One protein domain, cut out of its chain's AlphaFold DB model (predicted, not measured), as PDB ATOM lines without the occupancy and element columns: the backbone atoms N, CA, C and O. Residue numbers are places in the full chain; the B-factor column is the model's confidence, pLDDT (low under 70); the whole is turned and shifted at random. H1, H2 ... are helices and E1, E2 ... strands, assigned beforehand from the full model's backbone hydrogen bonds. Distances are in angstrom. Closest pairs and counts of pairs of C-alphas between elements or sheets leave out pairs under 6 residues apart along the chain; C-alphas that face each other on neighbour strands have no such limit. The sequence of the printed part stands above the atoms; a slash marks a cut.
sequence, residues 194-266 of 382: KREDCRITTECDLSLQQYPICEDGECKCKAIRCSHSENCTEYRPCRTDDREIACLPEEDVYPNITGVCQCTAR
ATOM      1  N   LYS A 194      54.521  34.654 110.596       57.75
ATOM      2  CA  LYS A 194      54.943  35.174 111.912       57.75
ATOM      3  C   LYS A 194      56.393  35.672 111.962       57.75
ATOM      4  O   LYS A 194      56.891  36.106 112.994       57.75
ATOM      5  N   ARG A 195      57.131  35.565 110.858       61.66
ATOM      6  CA  ARG A 195      58.446  36.195 110.695       61.66
ATOM      7  C   ARG A 195      58.332  37.712 110.540       61.66
ATOM      8  O   ARG A 195      59.216  38.442 110.981       61.66
ATOM      9  N   GLU A 196      57.243  38.164 109.923       63.78
ATOM     10  CA  GLU A 196      56.878  39.576 109.820       63.78
ATOM     11  C   GLU A 196      56.697  40.191 111.218       63.78
ATOM     12  O   GLU A 196      57.121  41.321 111.454       63.78
ATOM     13  N   ASP A 197      56.203  39.395 112.174       69.00
ATOM     14  CA  ASP A 197      56.018  39.783 113.575       69.00
ATOM     15  C   ASP A 197      57.334  40.255 114.212       69.00
ATOM     16  O   ASP A 197      57.354  41.281 114.889       69.00
ATOM     17  N   CYS A 198      58.466  39.587 113.940       78.31
ATOM     18  CA  CYS A 198      59.768  40.025 114.458       78.31
ATOM     19  C   CYS A 198      60.188  41.388 113.915       78.31
ATOM     20  O   CYS A 198      60.790  42.177 114.637       78.31
ATOM     21  N   ARG A 199      59.871  41.686 112.651       76.31
ATOM     22  CA  ARG A 199      60.217  42.975 112.043       76.31
ATOM     23  C   ARG A 199      59.441  44.131 112.662       76.31
ATOM     24  O   ARG A 199      59.958  45.239 112.726       76.31
ATOM     25  N   ILE A 200      58.209  43.865 113.080       72.75
ATOM     26  CA  ILE A 200      57.313  44.870 113.652       72.75
ATOM     27  C   ILE A 200      57.585  45.055 115.148       72.75
ATOM     28  O   ILE A 200      57.530  46.173 115.644       72.75
ATOM     29  N   THR A 201      57.884  43.972 115.867       74.00
ATOM     30  CA  THR A 201      58.049  44.007 117.329       74.00
ATOM     31  C   THR A 201      59.457  44.309 117.810       74.00
ATOM     32  O   THR A 201      59.627  44.697 118.962       74.00
ATOM     33  N   THR A 202      60.473  44.095 116.972       82.19
ATOM     34  CA  THR A 202      61.873  44.201 117.387       82.19
ATOM     35  C   THR A 202      62.581  45.305 116.614       82.19
ATOM     36  O   THR A 202      62.838  45.182 115.417       82.19
ATOM     37  N   GLU A 203      62.954  46.368 117.323       83.62
ATOM     38  CA  GLU A 203      63.815  47.421 116.790       83.62
ATOM     39  C   GLU A 203      65.287  47.005 116.901       83.62
ATOM     40  O   GLU A 203      65.799  46.735 117.988       83.62
ATOM     41  N   CYS A 204      65.979  46.956 115.762       85.94
ATOM     42  CA  CYS A 204      67.399  46.623 115.688       85.94
ATOM     43  C   CYS A 204      68.235  47.831 115.268       85.94
ATOM     44  O   CYS A 204      67.773  48.703 114.532       85.94
ATOM     45  N   ASP A 205      69.499  47.857 115.699       85.38
ATOM     46  CA  ASP A 205      70.427  48.920 115.319       85.38
ATOM     47  C   ASP A 205      70.889  48.750 113.863       85.38
ATOM     48  O   ASP A 205      71.811  47.987 113.547       85.38
ATOM     49  N   LEU A 206      70.244  49.499 112.968       81.94
ATOM     50  CA  LEU A 206      70.591  49.544 111.546       81.94
ATOM     51  C   LEU A 206      71.998  50.111 111.303       81.94
ATOM     52  O   LEU A 206      72.608  49.785 110.288       81.94
ATOM     53  N   SER A 207      72.558  50.896 112.231       82.12
ATOM     54  CA  SER A 207      73.938  51.406 112.137       82.12
ATOM     55  C   SER A 207      74.970  50.286 112.271       82.12
ATOM     56  O   SER A 207      76.089  50.404 111.779       82.12
ATOM     57  N   LEU A 208      74.587  49.194 112.938       84.88
ATOM     58  CA  LEU A 208      75.365  47.962 113.050       84.88
ATOM     59  C   LEU A 208      74.956  46.923 111.997       84.88
ATOM     60  O   LEU A 208      75.370  45.769 112.093       84.88
ATOM     61  N   GLN A 209      74.138  47.310 111.013       84.00
ATOM     62  CA  GLN A 209      73.581  46.417 109.993       84.00
ATOM     63  C   GLN A 209      72.860  45.203 110.604       84.00
ATOM     64  O   GLN A 209      72.934  44.084 110.089       84.00
ATOM     65  N   GLN A 210      72.198  45.407 111.748       87.75
ATOM     66  CA  GLN A 210      71.435  44.363 112.418       87.75
ATOM     67  C   GLN A 210      69.982  44.395 111.968       87.75
ATOM     68  O   GLN A 210      69.343  45.446 111.963       87.75
ATOM     69  N   TYR A 211      69.453  43.217 111.657       86.25
ATOM     70  CA  TYR A 211      68.056  43.032 111.289       86.25
ATOM     71  C   TYR A 211      67.378  42.071 112.266       86.25
ATOM     72  O   TYR A 211      68.058  41.205 112.829       86.25
ATOM     73  N   PRO A 212      66.063  42.214 112.483       86.12
ATOM     74  CA  PRO A 212      65.304  41.296 113.316       86.12
ATOM     75  C   PRO A 212      65.128  39.963 112.582       86.12
ATOM     76  O   PRO A 212      64.598  39.907 111.472       86.12
ATOM     77  N   ILE A 213      65.589  38.879 113.199       84.88
ATOM     78  CA  ILE A 213      65.538  37.521 112.651       84.88
ATOM     79  C   ILE A 213      64.859  36.614 113.660       84.88
ATOM     80  O   ILE A 213      65.147  36.681 114.852       84.88
ATOM     81  N   CYS A 214      64.003  35.727 113.168       84.44
ATOM     82  CA  CYS A 214      63.478  34.647 113.979       84.44
ATOM     83  C   CYS A 214      64.488  33.495 114.080       84.44
ATOM     84  O   CYS A 214      64.788  32.851 113.071       84.44
ATOM     85  N   GLU A 215      64.984  33.217 115.283       85.56
ATOM     86  CA  GLU A 215      65.903  32.115 115.569       85.56
ATOM     87  C   GLU A 215      65.497  31.435 116.881       85.56
ATOM     88  O   GLU A 215      65.343  32.094 117.906       85.56
ATOM     89  N   ASP A 216      65.323  30.112 116.847       85.19
ATOM     90  CA  ASP A 216      64.896  29.299 117.999       85.19
ATOM     91  C   ASP A 216      63.558  29.734 118.625       85.19
ATOM     92  O   ASP A 216      63.316  29.535 119.812       85.19
ATOM     93  N   GLY A 217      62.670  30.329 117.825       83.94
ATOM     94  CA  GLY A 217      61.391  30.842 118.314       83.94
ATOM     95  C   GLY A 217      61.454  32.244 118.918       83.94
ATOM     96  O   GLY A 217      60.423  32.751 119.351       83.94
ATOM     97  N   GLU A 218      62.618  32.897 118.902       85.12
ATOM     98  CA  GLU A 218      62.813  34.247 119.431       85.12
ATOM     99  C   GLU A 218      63.240  35.234 118.338       85.12
ATOM    100  O   GLU A 218      64.018  34.906 117.436       85.12
ATOM    101  N   CYS A 219      62.760  36.475 118.437       86.06
ATOM    102  CA  CYS A 219      63.201  37.568 117.580       86.06
ATOM    103  C   CYS A 219      64.532  38.125 118.101       86.06
ATOM    104  O   CYS A 219      64.609  38.653 119.208       86.06
ATOM    105  N   LYS A 220      65.598  38.000 117.307       89.44
ATOM    106  CA  LYS A 220      66.953  38.445 117.658       89.44
ATOM    107  C   LYS A 220      67.484  39.421 116.615       89.44
ATOM    108  O   LYS A 220      67.337  39.195 115.417       89.44
ATOM    109  N   CYS A 221      68.171  40.465 117.066       90.94
ATOM    110  CA  CYS A 221      68.892  41.384 116.190       90.94
ATOM    111  C   CYS A 221      70.259  40.809 115.820       90.94
ATOM    112  O   CYS A 221      71.104  40.594 116.694       90.94
ATOM    113  N   LYS A 222      70.499  40.556 114.530       90.38
ATOM    114  CA  LYS A 222      71.798  40.065 114.049       90.38
ATOM    115  C   LYS A 222      72.168  40.652 112.695       90.38
ATOM    116  O   LYS A 222      71.314  40.878 111.841       90.38
ATOM    117  N   ALA A 223      73.470  40.833 112.493       90.75
ATOM    118  CA  ALA A 223      74.050  41.084 111.182       90.75
ATOM    119  C   ALA A 223      74.240  39.752 110.446       90.75
ATOM    120  O   ALA A 223      74.918  38.842 110.937       90.75
ATOM    121  N   ILE A 224      73.627  39.630 109.273       89.25
ATOM    122  CA  ILE A 224      73.593  38.383 108.505       89.25
ATOM    123  C   ILE A 224      74.747  38.382 107.525       89.25
ATOM    124  O   ILE A 224      74.785  39.187 106.600       89.25
ATOM    125  N   ARG A 225      75.695  37.472 107.721       91.00
ATOM    126  CA  ARG A 225      76.860  37.363 106.844       91.00
ATOM    127  C   ARG A 225      76.451  36.787 105.499       91.00
ATOM    128  O   ARG A 225      75.722  35.798 105.442       91.00
ATOM    129  N   CYS A 226      76.991  37.346 104.429       90.88
ATOM    130  CA  CYS A 226      76.741  36.869 103.081       90.88
ATOM    131  C   CYS A 226      78.002  36.953 102.221       90.88
ATOM    132  O   CYS A 226      78.875  37.795 102.425       90.88
ATOM    133  N   SER A 227      78.088  36.047 101.251       89.38
ATOM    134  CA  SER A 227      79.014  36.150 100.118       89.38
ATOM    135  C   SER A 227      78.281  36.553  98.837       89.38
ATOM    136  O   SER A 227      78.861  37.204  97.972       89.38
ATOM    137  N   HIS A 228      76.997  36.194  98.741       87.19
ATOM    138  CA  HIS A 228      76.097  36.489  97.629       87.19
ATOM    139  C   HIS A 228      74.717  36.890  98.162       87.19
ATOM    140  O   HIS A 228      74.365  36.558  99.296       87.19
ATOM    141  N   SER A 229      73.929  37.592  97.344       82.69
ATOM    142  CA  SER A 229      72.566  38.024  97.694       82.69
ATOM    143  C   SER A 229      71.627  36.851  97.990       82.69
ATOM    144  O   SER A 229      70.764  36.967  98.857       82.69
ATOM    145  N   GLU A 230      71.823  35.703  97.342       85.44
ATOM    146  CA  GLU A 230      71.019  34.492  97.551       85.44
ATOM    147  C   GLU A 230      71.064  34.006  99.005       85.44
ATOM    148  O   GLU A 230      70.019  33.681  99.567       85.44
ATOM    149  N   ASN A 231      72.226  34.085  99.668       86.12
ATOM    150  CA  ASN A 231      72.383  33.707 101.080       86.12
ATOM    151  C   ASN A 231      71.478  34.530 102.005       86.12
ATOM    152  O   ASN A 231      71.138  34.091 103.096       86.12
ATOM    153  N   CYS A 232      71.101  35.736 101.586       84.94
ATOM    154  CA  CYS A 232      70.257  36.627 102.365       84.94
ATOM    155  C   CYS A 232      68.760  36.348 102.182       84.94
ATOM    156  O   CYS A 232      67.950  36.743 103.024       84.94
ATOM    157  N   THR A 233      68.375  35.670 101.096       80.69
ATOM    158  CA  THR A 233      66.965  35.403 100.772       80.69
ATOM    159  C   THR A 233      66.318  34.413 101.735       80.69
ATOM    160  O   THR A 233      65.136  34.557 102.038       80.69
ATOM    161  N   GLU A 234      67.087  33.474 102.292       78.25
ATOM    162  CA  GLU A 234      66.632  32.567 103.355       78.25
ATOM    163  C   GLU A 234      66.222  33.347 104.609       78.25
ATOM    164  O   GLU A 234      65.244  33.015 105.293       78.25
ATOM    165  N   TYR A 235      66.938  34.440 104.883       72.75
ATOM    166  CA  TYR A 235      66.731  35.230 106.081       72.75
ATOM    167  C   TYR A 235      65.648  36.306 105.953       72.75
ATOM    168  O   TYR A 235      65.211  36.833 106.978       72.75
ATOM    169  N   ARG A 236      65.224  36.624 104.719       73.25
ATOM    170  CA  ARG A 236      64.257  37.686 104.382       73.25
ATOM    171  C   ARG A 236      64.299  38.879 105.358       73.25
ATOM    172  O   ARG A 236      63.270  39.216 105.938       73.25
ATOM    173  N   PRO A 237      65.473  39.507 105.579       72.25
ATOM    174  CA  PRO A 237      65.608  40.582 106.568       72.25
ATOM    175  C   PRO A 237      64.827  41.842 106.170       72.25
ATOM    176  O   PRO A 237      64.572  42.719 106.993       72.25
ATOM    177  N   CYS A 238      64.454  41.933 104.894       76.88
ATOM    178  CA  CYS A 238      63.826  43.091 104.293       76.88
ATOM    179  C   CYS A 238      62.368  42.819 103.975       76.88
ATOM    180  O   CYS A 238      61.975  41.700 103.639       76.88
ATOM    181  N   ARG A 239      61.585  43.890 104.004       73.38
ATOM    182  CA  ARG A 239      60.256  43.893 103.425       73.38
ATOM    183  C   ARG A 239      60.355  43.736 101.913       73.38
ATOM    184  O   ARG A 239      60.983  44.547 101.247       73.38
ATOM    185  N   THR A 240      59.746  42.679 101.389       68.00
ATOM    186  CA  THR A 240      59.846  42.299  99.972       68.00
ATOM    187  C   THR A 240      59.134  43.256  99.025       68.00
ATOM    188  O   THR A 240      59.436  43.248  97.832       68.00
ATOM    189  N   ASP A 241      58.197  44.056  99.536       70.06
ATOM    190  CA  ASP A 241      57.400  44.976  98.722       70.06
ATOM    191  C   ASP A 241      58.206  46.216  98.317       70.06
ATOM    192  O   ASP A 241      58.187  46.613  97.155       70.06
ATOM    193  N   ASP A 242      58.948  46.813  99.257       64.62
ATOM    194  CA  ASP A 242      59.592  48.123  99.098       64.62
ATOM    195  C   ASP A 242      61.123  48.100  99.209       64.62
ATOM    196  O   ASP A 242      61.784  49.110  98.943       64.62
ATOM    197  N   ARG A 243      61.712  46.958  99.574       77.56
ATOM    198  CA  ARG A 243      63.160  46.804  99.696       77.56
ATOM    199  C   ARG A 243      63.656  45.543  99.004       77.56
ATOM    200  O   ARG A 243      63.044  44.478  99.030       77.56
ATOM    201  N   GLU A 244      64.829  45.675  98.413       81.25
ATOM    202  CA  GLU A 244      65.617  44.583  97.874       81.25
ATOM    203  C   GLU A 244      66.693  44.174  98.859       81.25
ATOM    204  O   GLU A 244      67.247  44.987  99.601       81.25
ATOM    205  N   ILE A 245      66.972  42.878  98.866       85.25
ATOM    206  CA  ILE A 245      68.017  42.312  99.695       85.25
ATOM    207  C   ILE A 245      69.301  42.307  98.870       85.25
ATOM    208  O   ILE A 245      69.392  41.618  97.852       85.25
ATOM    209  N   ALA A 246      70.304  43.045  99.328       88.06
ATOM    210  CA  ALA A 246      71.627  43.081  98.723       88.06
ATOM    211  C   ALA A 246      72.670  42.534  99.699       88.06
ATOM    212  O   ALA A 246      72.572  42.731 100.906       88.06
ATOM    213  N   CYS A 247      73.693  41.860  99.175       90.38
ATOM    214  CA  CYS A 247      74.879  41.526  99.955       90.38
ATOM    215  C   CYS A 247      75.927  42.616  99.731       90.38
ATOM    216  O   CYS A 247      76.472  42.711  98.629       90.38
ATOM    217  N   LEU A 248      76.171  43.454 100.742       89.56
ATOM    218  CA  LEU A 248      77.071  44.601 100.623       89.56
ATOM    219  C   LEU A 248      78.293  44.440 101.542       89.56
ATOM    220  O   LEU A 248      78.133  44.026 102.694       89.56
ATOM    221  N   PRO A 249      79.512  44.738 101.055       87.75
ATOM    222  CA  PRO A 249      80.707  44.742 101.887       87.75
ATOM    223  C   PRO A 249      80.631  45.890 102.898       87.75
ATOM    224  O   PRO A 249      80.355  47.027 102.526       87.75
ATOM    225  N   GLU A 250      80.901  45.597 104.168       84.94
ATOM    226  CA  GLU A 250      80.859  46.574 105.263       84.94
ATOM    227  C   GLU A 250      82.176  46.515 106.047       84.94
ATOM    228  O   GLU A 250      82.234  46.060 107.189       84.94
ATOM    229  N   GLU A 251      83.270  46.923 105.401       83.81
ATOM    230  CA  GLU A 251      84.629  46.805 105.953       83.81
ATOM    231  C   GLU A 251      84.828  47.638 107.231       83.81
ATOM    232  O   GLU A 251      85.607  47.253 108.105       83.81
ATOM    233  N   ASP A 252      84.093  48.745 107.366       81.88
ATOM    234  CA  ASP A 252      84.203  49.668 108.501       81.88
ATOM    235  C   ASP A 252      83.654  49.077 109.808       81.88
ATOM    236  O   ASP A 252      84.191  49.344 110.887       81.88
ATOM    237  N   VAL A 253      82.591  48.270 109.723       83.19
ATOM    238  CA  VAL A 253      81.944  47.628 110.881       83.19
ATOM    239  C   VAL A 253      82.425  46.183 111.041       83.19
ATOM    240  O   VAL A 253      82.624  45.701 112.158       83.19
ATOM    241  N   TYR A 254      82.663  45.496 109.923       84.31
ATOM    242  CA  TYR A 254      82.965  44.072 109.855       84.31
ATOM    243  C   TYR A 254      84.163  43.778 108.930       84.31
ATOM    244  O   TYR A 254      83.998  43.184 107.862       84.31
ATOM    245  N   PRO A 255      85.405  44.081 109.356       80.62
ATOM    246  CA  PRO A 255      86.594  44.061 108.491       80.62
ATOM    247  C   PRO A 255      87.008  42.678 107.954       80.62
ATOM    248  O   PRO A 255      87.881  42.589 107.100       80.62
ATOM    249  N   ASN A 256      86.407  41.591 108.450       86.62
ATOM    250  CA  ASN A 256      86.755  40.210 108.088       86.62
ATOM    251  C   ASN A 256      85.588  39.442 107.449       86.62
ATOM    252  O   ASN A 256      85.595  38.210 107.430       86.62
ATOM    253  N   ILE A 257      84.545  40.141 107.002       84.94
ATOM    254  CA  ILE A 257      83.350  39.523 106.429       84.94
ATOM    255  C   ILE A 257      83.208  40.003 104.985       84.94
ATOM    256  O   ILE A 257      83.329  41.192 104.719       84.94
ATOM    257  N   THR A 258      82.951  39.076 104.056       88.12
ATOM    258  CA  THR A 258      82.757  39.383 102.627       88.12
ATOM    259  C   THR A 258      81.637  40.396 102.404       88.12
ATOM    260  O   THR A 258      81.780  41.309 101.597       88.12
ATOM    261  N   GLY A 259      80.537  40.249 103.136       90.00
ATOM    262  CA  GLY A 259      79.439  41.193 103.144       90.00
ATOM    263  C   GLY A 259      78.420  40.884 104.227       90.00
ATOM    264  O   GLY A 259      78.436  39.820 104.859       90.00
ATOM    265  N   VAL A 260      77.532  41.843 104.436       91.31
ATOM    266  CA  VAL A 260      76.361  41.717 105.295       91.31
ATOM    267  C   VAL A 260      75.122  41.941 104.440       91.31
ATOM    268  O   VAL A 260      75.129  42.758 103.515       91.31
ATOM    269  N   CYS A 261      74.067  41.180 104.706       88.81
ATOM    270  CA  CYS A 261      72.783  41.380 104.058       88.81
ATOM    271  C   CYS A 261      72.227  42.737 104.474       88.81
ATOM    272  O   CYS A 261      72.065  42.982 105.664       88.81
ATOM    273  N   GLN A 262      71.923  43.583 103.500       87.62
ATOM    274  CA  GLN A 262      71.350  44.904 103.703       87.62
ATOM    275  C   GLN A 262      70.052  45.044 102.915       87.62
ATOM    276  O   GLN A 262      69.869  44.427 101.862       87.62
ATOM    277  N   CYS A 263      69.161  45.883 103.431       83.31
ATOM    278  CA  CYS A 263      67.915  46.240 102.771       83.31
ATOM    279  C   CYS A 263      68.072  47.537 101.996       83.31
ATOM    280  O   CYS A 263      68.062  48.617 102.583       83.31
ATOM    281  N   THR A 264      68.182  47.432 100.678       81.81
ATOM    282  CA  THR A 264      68.239  48.583  99.778       81.81
ATOM    283  C   THR A 264      66.841  48.944  99.309       81.81
ATOM    284  O   THR A 264      66.053  48.063  98.986       81.81
ATOM    285  N   ALA A 265      66.507  50.228  99.255       78.31
ATOM    286  CA  ALA A 265      65.201  50.648  98.758       78.31
ATOM    287  C   ALA A 265      64.992  50.302  97.274       78.31
ATOM    288  O   ALA A 265      65.919  50.429  96.471       78.31
ATOM    289  N   ARG A 266      63.760  49.933  96.908       82.19
ATOM    290  CA  ARG A 266      63.314  49.877  95.508       82.19
ATOM    291  C   ARG A 266      62.971  51.261  94.974       82.19
ATOM    292  O   ARG A 266      62.699  52.185  95.743       82.19
TER     293      ARG A 266
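AT A GLANCE: This is residues 194 to 266 of the 382 residues of an uncharacterized protein of Stachybotrys chlorohalonata (strain IBT 40285) (UniProt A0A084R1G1). Two small lobes, each a two-stranded antiparallel hairpin with a short helix near it: E3 and E4 with H2, E1 and E2 with H1. The 73 printed residues run H1, E1, E2, H2, E3, E4, mixed helices and strands, under half in named elements. The whole is compact, radius of gyration of the C-alphas 11.6 A, spanning 31 by 23 by 20 A.

IN THESE COORDINATES: E3, residues 243 to 248, spans 14.1 A; E4, 259 to 265, 17.6 A, ending at C-alpha 265 (65.201, 50.648, 98.758). E1 is 211 to 215, 11.9 A; E2, 218 to 222, 12.0 A; H2, 230 to 233, 5.3 A; H1, 195 to 201, 10.3 A, from C-alpha 195 (58.446, 36.195, 110.695).

HOW THE PARTS SIT: In hairpin E3 and E4, at 152 degrees, N 246 and O 262 are 2.9 A apart. The closest C-alphas of H2 and E3, Cys 232 and Ile 245, are 6.7 A apart. Residues 225 to 226 pair antiparallel with 259 to 260 of E4. In hairpin E1 and E2, at 139 degrees, N 213 and O 220 are 2.8 A apart. The closest C-alphas of H1 and E1, Arg 199 and Pro 212, are 5.5 A apart. E1 and E4 are only just apart, closest 8.5 A. H1 has 2 of 3 O i to N i+4 pairs within hydrogen-bond range; H2 is too short for one.

THE WHOLE: The farthest C-alphas, Lys 194 and Pro 255, are 33.1 A apart. The printed part has no cut and no long link. pLDDT is under 70 at residues 194 to 197, 240 and 242.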